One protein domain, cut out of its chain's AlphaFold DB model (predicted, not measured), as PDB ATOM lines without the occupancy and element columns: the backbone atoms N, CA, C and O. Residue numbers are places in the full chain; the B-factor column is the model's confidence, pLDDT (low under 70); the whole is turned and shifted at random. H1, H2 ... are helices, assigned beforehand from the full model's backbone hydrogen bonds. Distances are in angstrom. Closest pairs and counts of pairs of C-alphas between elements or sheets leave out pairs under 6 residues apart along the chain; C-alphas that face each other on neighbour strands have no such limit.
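What this domain is: This is residues 38 to 112 of the 179 residues of an uncharacterized protein of Marinobacter halodurans (UniProt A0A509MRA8). Four helices stand in a nearly closed ring, built from two helical hairpins, H1 with H2 and H3 with H4. H4 packs on both H1 and H3, H2 packs on residues 43 to 46 of H1, and the ring stays slightly open between H2 and H3. The printed part has 75 residues, with four named helices in the order H1, H2, H3, H4 and no named strand; the class is all helix. It is compact, with a radius of gyration of the C-alphas of 11.6 A and spans of 33 by 27 by 23 A.

Where its parts are: H1, residues 41 to 56, is the longest helix at 22.2 A and begins at C-alpha 41 (175.357, 116.557, 121.791). H2 is residues 68 to 76, 12.2 A. H3 is residues 82 to 95, 20.1 A. H4, residues 100 to 112, measures 18.6 A and ends at C-alpha 112 (182.821, 123.274, 133.394).

How they stand to each other: H1 and H2 touch with residues 43 to 46 of H1 alone; the closest C-alphas, of Leu 43 and Val 74, are 7.0 A apart. This hairpin has a shallow tilt of 25 degrees, opposite ways. H1 touches H4 with residues 44 to 51 alone, at a steep tilt of 38 degrees, opposite ways; the closest C-alphas, of Val 51 and Val 100, are 6.5 A apart. H3 and H4, the other hairpin, touch at a shallow tilt of 17 degrees, opposite ways, with the closest C-alphas, of Gly 84 and Trp 106, 5.3 A apart. The helix packing is mostly aligned, but only just, with 2 of 3 tilts shallow. H2 and H3 are near each other, their closest C-alphas 8.1 A apart. H1 and H3 are apart, as are H2 and H4. In H1, H2, H3 and H4 every O i to N i+4 pair is within hydrogen-bond range.

The domain as a whole: The two C-alphas farthest apart, of Lys 58 and Pro 78, are 34.0 A apart. The printed part has no cut. The link from H1 to H2, 11 residues, is long; the other two are tight. The mean pLDDT of the printed part is 84.7, and residues 38 to 40 are under 70.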
ATOM      1  N   ASN A  38     182.504 119.948 122.300       53.22
ATOM      2  CA  ASN A  38     183.326 118.761 122.566       53.22
ATOM      3  C   ASN A  38     182.638 117.775 123.523       53.22
ATOM      4  O   ASN A  38     183.301 116.980 124.170       53.22
ATOM      5  N   LEU A  39     181.325 117.890 123.705       59.00
ATOM      6  CA  LEU A  39     180.550 116.819 124.320       59.00
ATOM      7  C   LEU A  39     179.637 116.258 123.244       59.00
ATOM      8  O   LEU A  39     179.074 117.053 122.479       59.00
ATOM      9  N   PRO A  40     179.418 114.932 123.194       68.25
ATOM     10  CA  PRO A  40     178.468 114.363 122.262       68.25
ATOM     11  C   PRO A  40     177.108 114.992 122.543       68.25
ATOM     12  O   PRO A  40     176.468 114.685 123.551       68.25
ATOM     13  N   LEU A  41     176.655 115.887 121.658       70.19
ATOM     14  CA  LEU A  41     175.357 116.557 121.791       70.19
ATOM     15  C   LEU A  41     174.237 115.536 122.043       70.19
ATOM     16  O   LEU A  41     173.298 115.824 122.779       70.19
ATOM     17  N   GLY A  42     174.377 114.322 121.497       72.44
ATOM     18  CA  GLY A  42     173.478 113.198 121.747       72.44
ATOM     19  C   GLY A  42     173.305 112.859 123.232       72.44
ATOM     20  O   GLY A  42     172.170 112.731 123.685       72.44
ATOM     21  N   LEU A  43     174.385 112.797 124.016       78.44
ATOM     22  CA  LEU A  43     174.319 112.466 125.446       78.44
ATOM     23  C   LEU A  43     173.555 113.522 126.246       78.44
ATOM     24  O   LEU A  43     172.735 113.180 127.098       78.44
ATOM     25  N   MET A  44     173.788 114.799 125.938       78.69
ATOM     26  CA  MET A  44     173.118 115.918 126.604       78.69
ATOM     27  C   MET A  44     171.640 116.022 126.221       78.69
ATOM     28  O   MET A  44     170.796 116.302 127.074       78.69
ATOM     29  N   MET A  45     171.307 115.732 124.960       80.31
ATOM     30  CA  MET A  45     169.921 115.675 124.487       80.31
ATOM     31  C   MET A  45     169.137 114.553 125.169       80.31
ATOM     32  O   MET A  45     167.980 114.760 125.537       80.31
ATOM     33  N   ILE A  46     169.768 113.395 125.401       82.44
ATOM     34  CA  ILE A  46     169.145 112.305 126.155       82.44
ATOM     35  C   ILE A  46     168.821 112.781 127.573       82.44
ATOM     36  O   ILE A  46     167.655 112.725 127.956       82.44
ATOM     37  N   VAL A  47     169.780 113.342 128.321       81.94
ATOM     38  CA  VAL A  47     169.503 113.872 129.674       81.94
ATOM     39  C   VAL A  47     168.369 114.901 129.641       81.94
ATOM     40  O   VAL A  47     167.423 114.792 130.421       81.94
ATOM     41  N   GLY A  48     168.393 115.842 128.691       79.12
ATOM     42  CA  GLY A  48     167.337 116.844 128.527       79.12
ATOM     43  C   GLY A  48     165.955 116.241 128.274       79.12
ATOM     44  O   GLY A  48     164.972 116.690 128.864       79.12
ATOM     45  N   SER A  49     165.870 115.180 127.467       81.69
ATOM     46  CA  SER A  49     164.610 114.473 127.214       81.69
ATOM     47  C   SER A  49     164.039 113.818 128.477       81.69
ATOM     48  O   SER A  49     162.842 113.932 128.737       81.69
ATOM     49  N   TYR A  50     164.886 113.204 129.309       80.94
ATOM     50  CA  TYR A  50     164.464 112.571 130.560       80.94
ATOM     51  C   TYR A  50     164.100 113.603 131.632       80.94
ATOM     52  O   TYR A  50     163.148 113.402 132.387       80.94
ATOM     53  N   VAL A  51     164.791 114.744 131.662       80.56
ATOM     54  CA  VAL A  51     164.408 115.899 132.485       80.56
ATOM     55  C   VAL A  51     163.029 116.412 132.075       80.56
ATOM     56  O   VAL A  51     162.174 116.607 132.940       80.56
ATOM     57  N   ALA A  52     162.788 116.594 130.774       77.62
ATOM     58  CA  ALA A  52     161.499 117.040 130.258       77.62
ATOM     59  C   ALA A  52     160.385 116.050 130.620       77.62
ATOM     60  O   ALA A  52     159.368 116.466 131.163       77.62
ATOM     61  N   GLN A  53     160.605 114.745 130.427       76.69
ATOM     62  CA  GLN A  53     159.648 113.714 130.832       76.69
ATOM     63  C   GLN A  53     159.374 113.741 132.339       76.69
ATOM     64  O   GLN A  53     158.211 113.750 132.735       76.69
ATOM     65  N   ALA A  54     160.405 113.826 133.185       75.88
ATOM     66  CA  ALA A  54     160.224 113.909 134.633       75.88
ATOM     67  C   ALA A  54     159.342 115.109 135.025       75.88
ATOM     68  O   ALA A  54     158.453 114.987 135.865       75.88
ATOM     69  N   VAL A  55     159.527 116.255 134.363       76.75
ATOM     70  CA  VAL A  55     158.707 117.458 134.572       76.75
ATOM     71  C   VAL A  55     157.280 117.262 134.051       76.75
ATOM     72  O   VAL A  55     156.328 117.566 134.771       76.75
ATOM     73  N   THR A  56     157.109 116.716 132.843       75.06
ATOM     74  CA  THR A  56     155.798 116.448 132.229       75.06
ATOM     75  C   THR A  56     154.963 115.487 133.071       75.06
ATOM     76  O   THR A  56     153.786 115.747 133.316       75.06
ATOM     77  N   TYR A  57     155.572 114.415 133.577       76.50
ATOM     78  CA  TYR A  57     154.912 113.426 134.427       76.50
ATOM     79  C   TYR A  57     154.865 113.830 135.911       76.50
ATOM     80  O   TYR A  57     154.403 113.047 136.738       76.50
ATOM     81  N   LYS A  58     155.323 115.045 136.263       76.31
ATOM     82  CA  LYS A  58     155.455 115.545 137.649       76.31
ATOM     83  C   LYS A  58     156.212 114.581 138.575       76.31
ATOM     84  O   LYS A  58     156.012 114.592 139.790       76.31
ATOM     85  N   GLN A  59     157.079 113.750 138.009       75.44
ATOM     86  CA  GLN A  59     157.929 112.840 138.756       75.44
ATOM     87  C   GLN A  59     159.126 113.597 139.318       75.44
ATOM     88  O   GLN A  59     159.654 114.536 138.713       75.44
ATOM     89  N   ARG A  60     159.589 113.184 140.499       75.56
ATOM     90  CA  ARG A  60     160.816 113.754 141.050       75.56
ATOM     91  C   ARG A  60     161.987 113.262 140.205       75.56
ATOM     92  O   ARG A  60     162.197 112.065 140.067       75.56
ATOM     93  N   GLN A  61     162.811 114.178 139.702       72.56
ATOM     94  CA  GLN A  61     164.023 113.854 138.922       72.56
ATOM     95  C   GLN A  61     165.015 112.939 139.671       72.56
ATOM     96  O   GLN A  61     165.906 112.353 139.066       72.56
ATOM     97  N   SER A  62     164.889 112.831 140.996       74.81
ATOM     98  CA  SER A  62     165.658 111.907 141.834       74.81
ATOM     99  C   SER A  62     165.160 110.459 141.795       74.81
ATOM    100  O   SER A  62     165.897 109.572 142.209       74.81
ATOM    101  N   GLU A  63     163.918 110.235 141.366       79.94
ATOM    102  CA  GLU A  63     163.271 108.917 141.287       79.94
ATOM    103  C   GLU A  63     163.372 108.319 139.880       79.94
ATOM    104  O   GLU A  63     163.341 107.103 139.724       79.94
ATOM    105  N   VAL A  64     163.529 109.165 138.858       84.31
ATOM    106  CA  VAL A  64     163.716 108.709 137.480       84.31
ATOM    107  C   VAL A  64     165.148 108.220 137.306       84.31
ATOM    108  O   VAL A  64     166.105 108.974 137.496       84.31
ATOM    109  N   VAL A  65     165.282 106.946 136.953       90.62
ATOM    110  CA  VAL A  65     166.561 106.284 136.699       90.62
ATOM    111  C   VAL A  65     166.954 106.493 135.240       90.62
ATOM    112  O   VAL A  65     166.121 106.363 134.343       90.62
ATOM    113  N   MET A  66     168.219 106.833 135.002       91.12
ATOM    114  CA  MET A  66     168.770 106.892 133.652       91.12
ATOM    115  C   MET A  66     168.947 105.476 133.097       91.12
ATOM    116  O   MET A  66     169.411 104.602 133.826       91.12
ATOM    117  N   PRO A  67     168.619 105.234 131.819       90.69
ATOM    118  CA  PRO A  67     168.761 103.913 131.224       90.69
ATOM    119  C   PRO A  67     170.236 103.512 131.080       90.69
ATOM    120  O   PRO A  67     171.092 104.350 130.789       90.69
ATOM    121  N   ASP A  68     170.520 102.212 131.166       89.38
ATOM    122  CA  ASP A  68     171.874 101.668 130.980       89.38
ATOM    123  C   ASP A  68     172.452 101.987 129.596       89.38
ATOM    124  O   ASP A  68     173.653 102.195 129.452       89.38
ATOM    125  N   SER A  69     171.597 102.121 128.578       89.81
ATOM    126  CA  SER A  69     172.011 102.541 127.235       89.81
ATOM    127  C   SER A  69     172.609 103.948 127.208       89.81
ATOM    128  O   SER A  69     173.475 104.227 126.381       89.81
ATOM    129  N   TRP A  70     172.179 104.836 128.108       91.56
ATOM    130  CA  TRP A  70     172.808 106.142 128.278       91.56
ATOM    131  C   TRP A  70     174.164 106.001 128.970       91.56
ATOM    132  O   TRP A  70     175.133 106.588 128.503       91.56
ATOM    133  N   LEU A  71     174.267 105.179 130.021       90.81
ATOM    134  CA  LEU A  71     175.545 104.918 130.697       90.81
ATOM    135  C   LEU A  71     176.584 104.313 129.749       90.81
ATOM    136  O   LEU A  71     177.741 104.723 129.781       90.81
ATOM    137  N   GLN A  72     176.160 103.405 128.873       88.75
ATOM    138  CA  GLN A  72     177.013 102.817 127.846       88.75
ATOM    139  C   GLN A  72     177.504 103.871 126.845       88.75
ATOM    140  O   GLN A  72     178.687 103.938 126.535       88.75
ATOM    141  N   GLN A  73     176.628 104.772 126.393       87.81
ATOM    142  CA  GLN A  73     177.052 105.876 125.527       87.81
ATOM    143  C   GLN A  73     178.021 106.834 126.236       87.81
ATOM    144  O   GLN A  73     178.928 107.372 125.602       87.81
ATOM    145  N   VAL A  74     177.845 107.055 127.544       89.44
ATOM    146  CA  VAL A  74     178.780 107.854 128.345       89.44
ATOM    147  C   VAL A  74     180.132 107.147 128.462       89.44
ATOM    148  O   VAL A  74     181.157 107.813 128.353       89.44
ATOM    149  N   SER A  75     180.169 105.822 128.646       88.12
ATOM    150  CA  SER A  75     181.431 105.073 128.723       88.12
ATOM    151  C   SER A  75     182.165 104.981 127.388       88.12
ATOM    152  O   SER A  75     183.393 104.996 127.373       88.12
ATOM    153  N   ASP A  76     181.424 104.903 126.284       87.69
ATOM    154  CA  ASP A  76     181.986 104.773 124.937       87.69
ATOM    155  C   ASP A  76     182.479 106.118 124.378       87.69
ATOM    156  O   ASP A  76     183.229 106.159 123.401       87.69
ATOM    157  N   SER A  77     182.072 107.233 124.990       84.75
ATOM    158  CA  SER A  77     182.465 108.567 124.554       84.75
ATOM    159  C   SER A  77     183.891 108.908 125.023       84.75
ATOM    160  O   SER A  77     184.125 109.051 126.226       84.75
ATOM    161  N   PRO A  78     184.848 109.138 124.103       81.31
ATOM    162  CA  PRO A  78     186.230 109.472 124.459       81.31
ATOM    163  C   PRO A  78     186.377 110.892 125.022       81.31
ATOM    164  O   PRO A  78     187.416 111.233 125.581       81.31
ATOM    165  N   GLU A  79     185.350 111.724 124.864       83.88
ATOM    166  CA  GLU A  79     185.364 113.137 125.247       83.88
ATOM    167  C   GLU A  79     184.890 113.375 126.691       83.88
ATOM    168  O   GLU A  79     184.832 114.517 127.141       83.88
ATOM    169  N   VAL A  80     184.538 112.319 127.435       88.06
ATOM    170  CA  VAL A  80     184.027 112.474 128.804       88.06
ATOM    171  C   VAL A  80     185.164 112.750 129.776       88.06
ATOM    172  O   VAL A  80     186.163 112.028 129.844       88.06
ATOM    173  N   SER A  81     184.992 113.780 130.597       89.31
ATOM    174  CA  SER A  81     185.967 114.136 131.611       89.31
ATOM    175  C   SER A  81     186.107 113.040 132.676       89.31
ATOM    176  O   SER A  81     185.143 112.444 133.171       89.31
ATOM    177  N   ARG A  82     187.342 112.837 133.152       89.94
ATOM    178  CA  ARG A  82     187.621 111.911 134.263       89.94
ATOM    179  C   ARG A  82     186.846 112.273 135.537       89.94
ATOM    180  O   ARG A  82     186.523 111.392 136.330       89.94
ATOM    181  N   LYS A  83     186.547 113.562 135.745       91.00
ATOM    182  CA  LYS A  83     185.763 114.041 136.893       91.00
ATOM    183  C   LYS A  83     184.289 113.677 136.773       91.00
ATOM    184  O   LYS A  83     183.707 113.258 137.772       91.00
ATOM    185  N   GLY A  84     183.705 113.803 135.583       89.94
ATOM    186  CA  GLY A  84     182.334 113.375 135.334       89.94
ATOM    187  C   GLY A  84     182.182 111.871 135.530       89.94
ATOM    188  O   GLY A  84     181.317 111.445 136.296       89.94
ATOM    189  N   LEU A  85     183.085 111.066 134.960       91.62
ATOM    190  CA  LEU A  85     183.084 109.612 135.179       91.62
ATOM    191  C   LEU A  85     183.232 109.246 136.662       91.62
ATOM    192  O   LEU A  85     182.507 108.389 137.160       91.62
ATOM    193  N   ALA A  86     184.116 109.927 137.398       93.75
ATOM    194  CA  ALA A  86     184.274 109.700 138.835       93.75
ATOM    195  C   ALA A  86     183.001 110.040 139.632       93.75
ATOM    196  O   ALA A  86     182.675 109.350 140.599       93.75
ATOM    197  N   HIS A  87     182.266 111.083 139.231       93.31
ATOM    198  CA  HIS A  87     180.982 111.418 139.838       93.31
ATOM    199  C   HIS A  87     179.949 110.307 139.611       93.31
ATOM    200  O   HIS A  87     179.323 109.855 140.569       93.31
ATOM    201  N   LEU A  88     179.821 109.819 138.373       92.94
ATOM    202  CA  LEU A  88     178.898 108.732 138.034       92.94
ATOM    203  C   LEU A  88     179.251 107.431 138.759       92.94
ATOM    204  O   LEU A  88     178.370 106.810 139.351       92.94
ATOM    205  N   ALA A  89     180.534 107.067 138.802       93.75
ATOM    206  CA  ALA A  89     181.008 105.900 139.544       93.75
ATOM    207  C   ALA A  89     180.643 105.986 141.036       93.75
ATOM    208  O   ALA A  89     180.157 105.018 141.613       93.75
ATOM    209  N   LYS A  90     180.787 107.167 141.652       95.31
ATOM    210  CA  LYS A  90     180.385 107.396 143.049       95.31
ATOM    211  C   LYS A  90     178.872 107.278 143.253       95.31
ATOM    212  O   LYS A  90     178.430 106.842 144.315       95.31
ATOM    213  N   CYS A  91     178.067 107.696 142.282       92.56
ATOM    214  CA  CYS A  91     176.614 107.540 142.346       92.56
ATOM    215  C   CYS A  91     176.208 106.064 142.249       92.56
ATOM    216  O   CYS A  91     175.392 105.616 143.058       92.56
ATOM    217  N   LEU A  92     176.835 105.311 141.342       92.69
ATOM    218  CA  LEU A  92     176.639 103.868 141.200       92.69
ATOM    219  C   LEU A  92     177.051 103.104 142.463       92.69
ATOM    220  O   LEU A  92     176.277 102.285 142.940       92.69
ATOM    221  N   ASP A  93     178.194 103.426 143.064       95.06
ATOM    222  CA  ASP A  93     178.663 102.777 144.298       95.06
ATOM    223  C   ASP A  93     177.710 103.017 145.487       95.06
ATOM    224  O   ASP A  93     177.459 102.136 146.305       95.06
ATOM    225  N   ARG A  94     177.106 104.211 145.568       92.88
ATOM    226  CA  ARG A  94     176.214 104.572 146.684       92.88
ATOM    227  C   ARG A  94     174.783 104.070 146.538       92.88
ATOM    228  O   ARG A  94     174.144 103.808 147.553       92.88
ATOM    229  N   LYS A  95     174.236 104.066 145.321       91.75
ATOM    230  CA  LYS A  95     172.804 103.808 145.076       91.75
ATOM    231  C   LYS A  95     172.547 102.578 144.206       91.75
ATOM    232  O   LYS A  95     171.420 102.101 144.182       91.75
ATOM    233  N   GLY A  96     173.544 102.100 143.465       93.38
ATOM    234  CA  GLY A  96     173.399 101.064 142.439       93.38
ATOM    235  C   GLY A  96     172.827 101.563 141.108       93.38
ATOM    236  O   GLY A  96     172.766 100.799 140.154       93.38
ATOM    237  N   PHE A  97     172.418 102.832 141.018       92.38
ATOM    238  CA  PHE A  97     171.847 103.432 139.812       92.38
ATOM    239  C   PHE A  97     172.183 104.925 139.716       92.38
ATOM    240  O   PHE A  97     172.549 105.566 140.706       92.38
ATOM    241  N   VAL A  98     172.020 105.493 138.521       93.00
ATOM    242  CA  VAL A  98     172.173 106.932 138.268       93.00
ATOM    243  C   VAL A  98     170.797 107.543 138.040       93.00
ATOM    244  O   VAL A  98     170.065 107.121 137.148       93.00
ATOM    245  N   SER A  99     170.424 108.535 138.850       92.88
ATOM    246  CA  SER A  99     169.172 109.274 138.641       92.88
ATOM    247  C   SER A  99     169.335 110.375 137.592       92.88
ATOM    248  O   SER A  99     170.447 110.854 137.360       92.88
ATOM    249  N   VAL A 100     168.228 110.845 137.012       88.88
ATOM    250  CA  VAL A 100     168.227 112.011 136.108       88.88
ATOM    251  C   VAL A 100     168.876 113.218 136.787       88.88
ATOM    252  O   VAL A 100     169.675 113.915 136.172       88.88
ATOM    253  N   LYS A 101     168.612 113.432 138.082       88.12
ATOM    254  CA  LYS A 101     169.268 114.493 138.859       88.12
ATOM    255  C   LYS A 101     170.795 114.341 138.896       88.12
ATOM    256  O   LYS A 101     171.502 115.331 138.751       88.12
ATOM    257  N   ASP A 102     171.300 113.127 139.094       91.38
ATOM    258  CA  ASP A 102     172.746 112.873 139.114       91.38
ATOM    259  C   ASP A 102     173.353 113.054 137.702       91.38
ATOM    260  O   ASP A 102     174.455 113.581 137.562       91.38
ATOM    261  N   ALA A 103     172.608 112.709 136.644       89.62
ATOM    262  CA  ALA A 103     173.012 112.938 135.255       89.62
ATOM    263  C   ALA A 103     173.049 114.428 134.867       89.62
ATOM    264  O   ALA A 103     173.919 114.844 134.106       89.62
ATOM    265  N   VAL A 104     172.158 115.252 135.428       86.62
ATOM    266  CA  VAL A 104     172.211 116.720 135.298       86.62
ATOM    267  C   VAL A 104     173.492 117.271 135.929       86.62
ATOM    268  O   VAL A 104     174.197 118.055 135.301       86.62
ATOM    269  N   VAL A 105     173.838 116.819 137.140       89.25
ATOM    270  CA  VAL A 105     175.079 117.240 137.817       89.25
ATOM    271  C   VAL A 105     176.314 116.803 137.025       89.25
ATOM    272  O   VAL A 105     177.262 117.571 136.884       89.25
ATOM    273  N   TRP A 106     176.303 115.592 136.462       92.75
ATOM    274  CA  TRP A 106     177.343 115.155 135.532       92.75
ATOM    275  C   TRP A 106     177.468 116.103 134.330       92.75
ATOM    276  O   TRP A 106     178.573 116.550 134.027       92.75
ATOM    277  N   ALA A 107     176.351 116.477 133.699       86.75
ATOM    278  CA  ALA A 107     176.350 117.386 132.555       86.75
ATOM    279  C   ALA A 107     176.942 118.767 132.888       86.75
ATOM    280  O   ALA A 107     177.688 119.342 132.092       86.75
ATOM    281  N   GLU A 108     176.655 119.285 134.083       85.94
ATOM    282  CA  GLU A 108     177.252 120.524 134.586       85.94
ATOM    283  C   GLU A 108     178.771 120.395 134.776       85.94
ATOM    284  O   GLU A 108     179.520 121.285 134.365       85.94
ATOM    285  N   ILE A 109     179.246 119.280 135.346       88.00
ATOM    286  CA  ILE A 109     180.684 119.010 135.506       88.00
ATOM    287  C   ILE A 109     181.373 119.016 134.140       88.00
ATOM    288  O   ILE A 109     182.364 119.726 133.967       88.00
ATOM    289  N   GLU A 110     180.823 118.292 133.169       86.81
ATOM    290  CA  GLU A 110     181.374 118.214 131.816       86.81
ATOM    291  C   GLU A 110     181.462 119.592 131.145       86.81
ATOM    292  O   GLU A 110     182.510 119.955 130.608       86.81
ATOM    293  N   LYS A 111     180.416 120.424 131.265       82.19
ATOM    294  CA  LYS A 111     180.437 121.809 130.763       82.19
ATOM    295  C   LYS A 111     181.578 122.617 131.388       82.19
ATOM    296  O   LYS A 111     182.322 123.293 130.678       82.19
ATOM    297  N   THR A 112     181.756 122.525 132.708       83.62
ATOM    298  CA  THR A 112     182.821 123.274 133.394       83.62
ATOM    299  C   THR A 112     184.228 122.811 133.024       83.62
ATOM    300  O   THR A 112     185.150 123.628 133.028       83.62
TER     301      THR A 112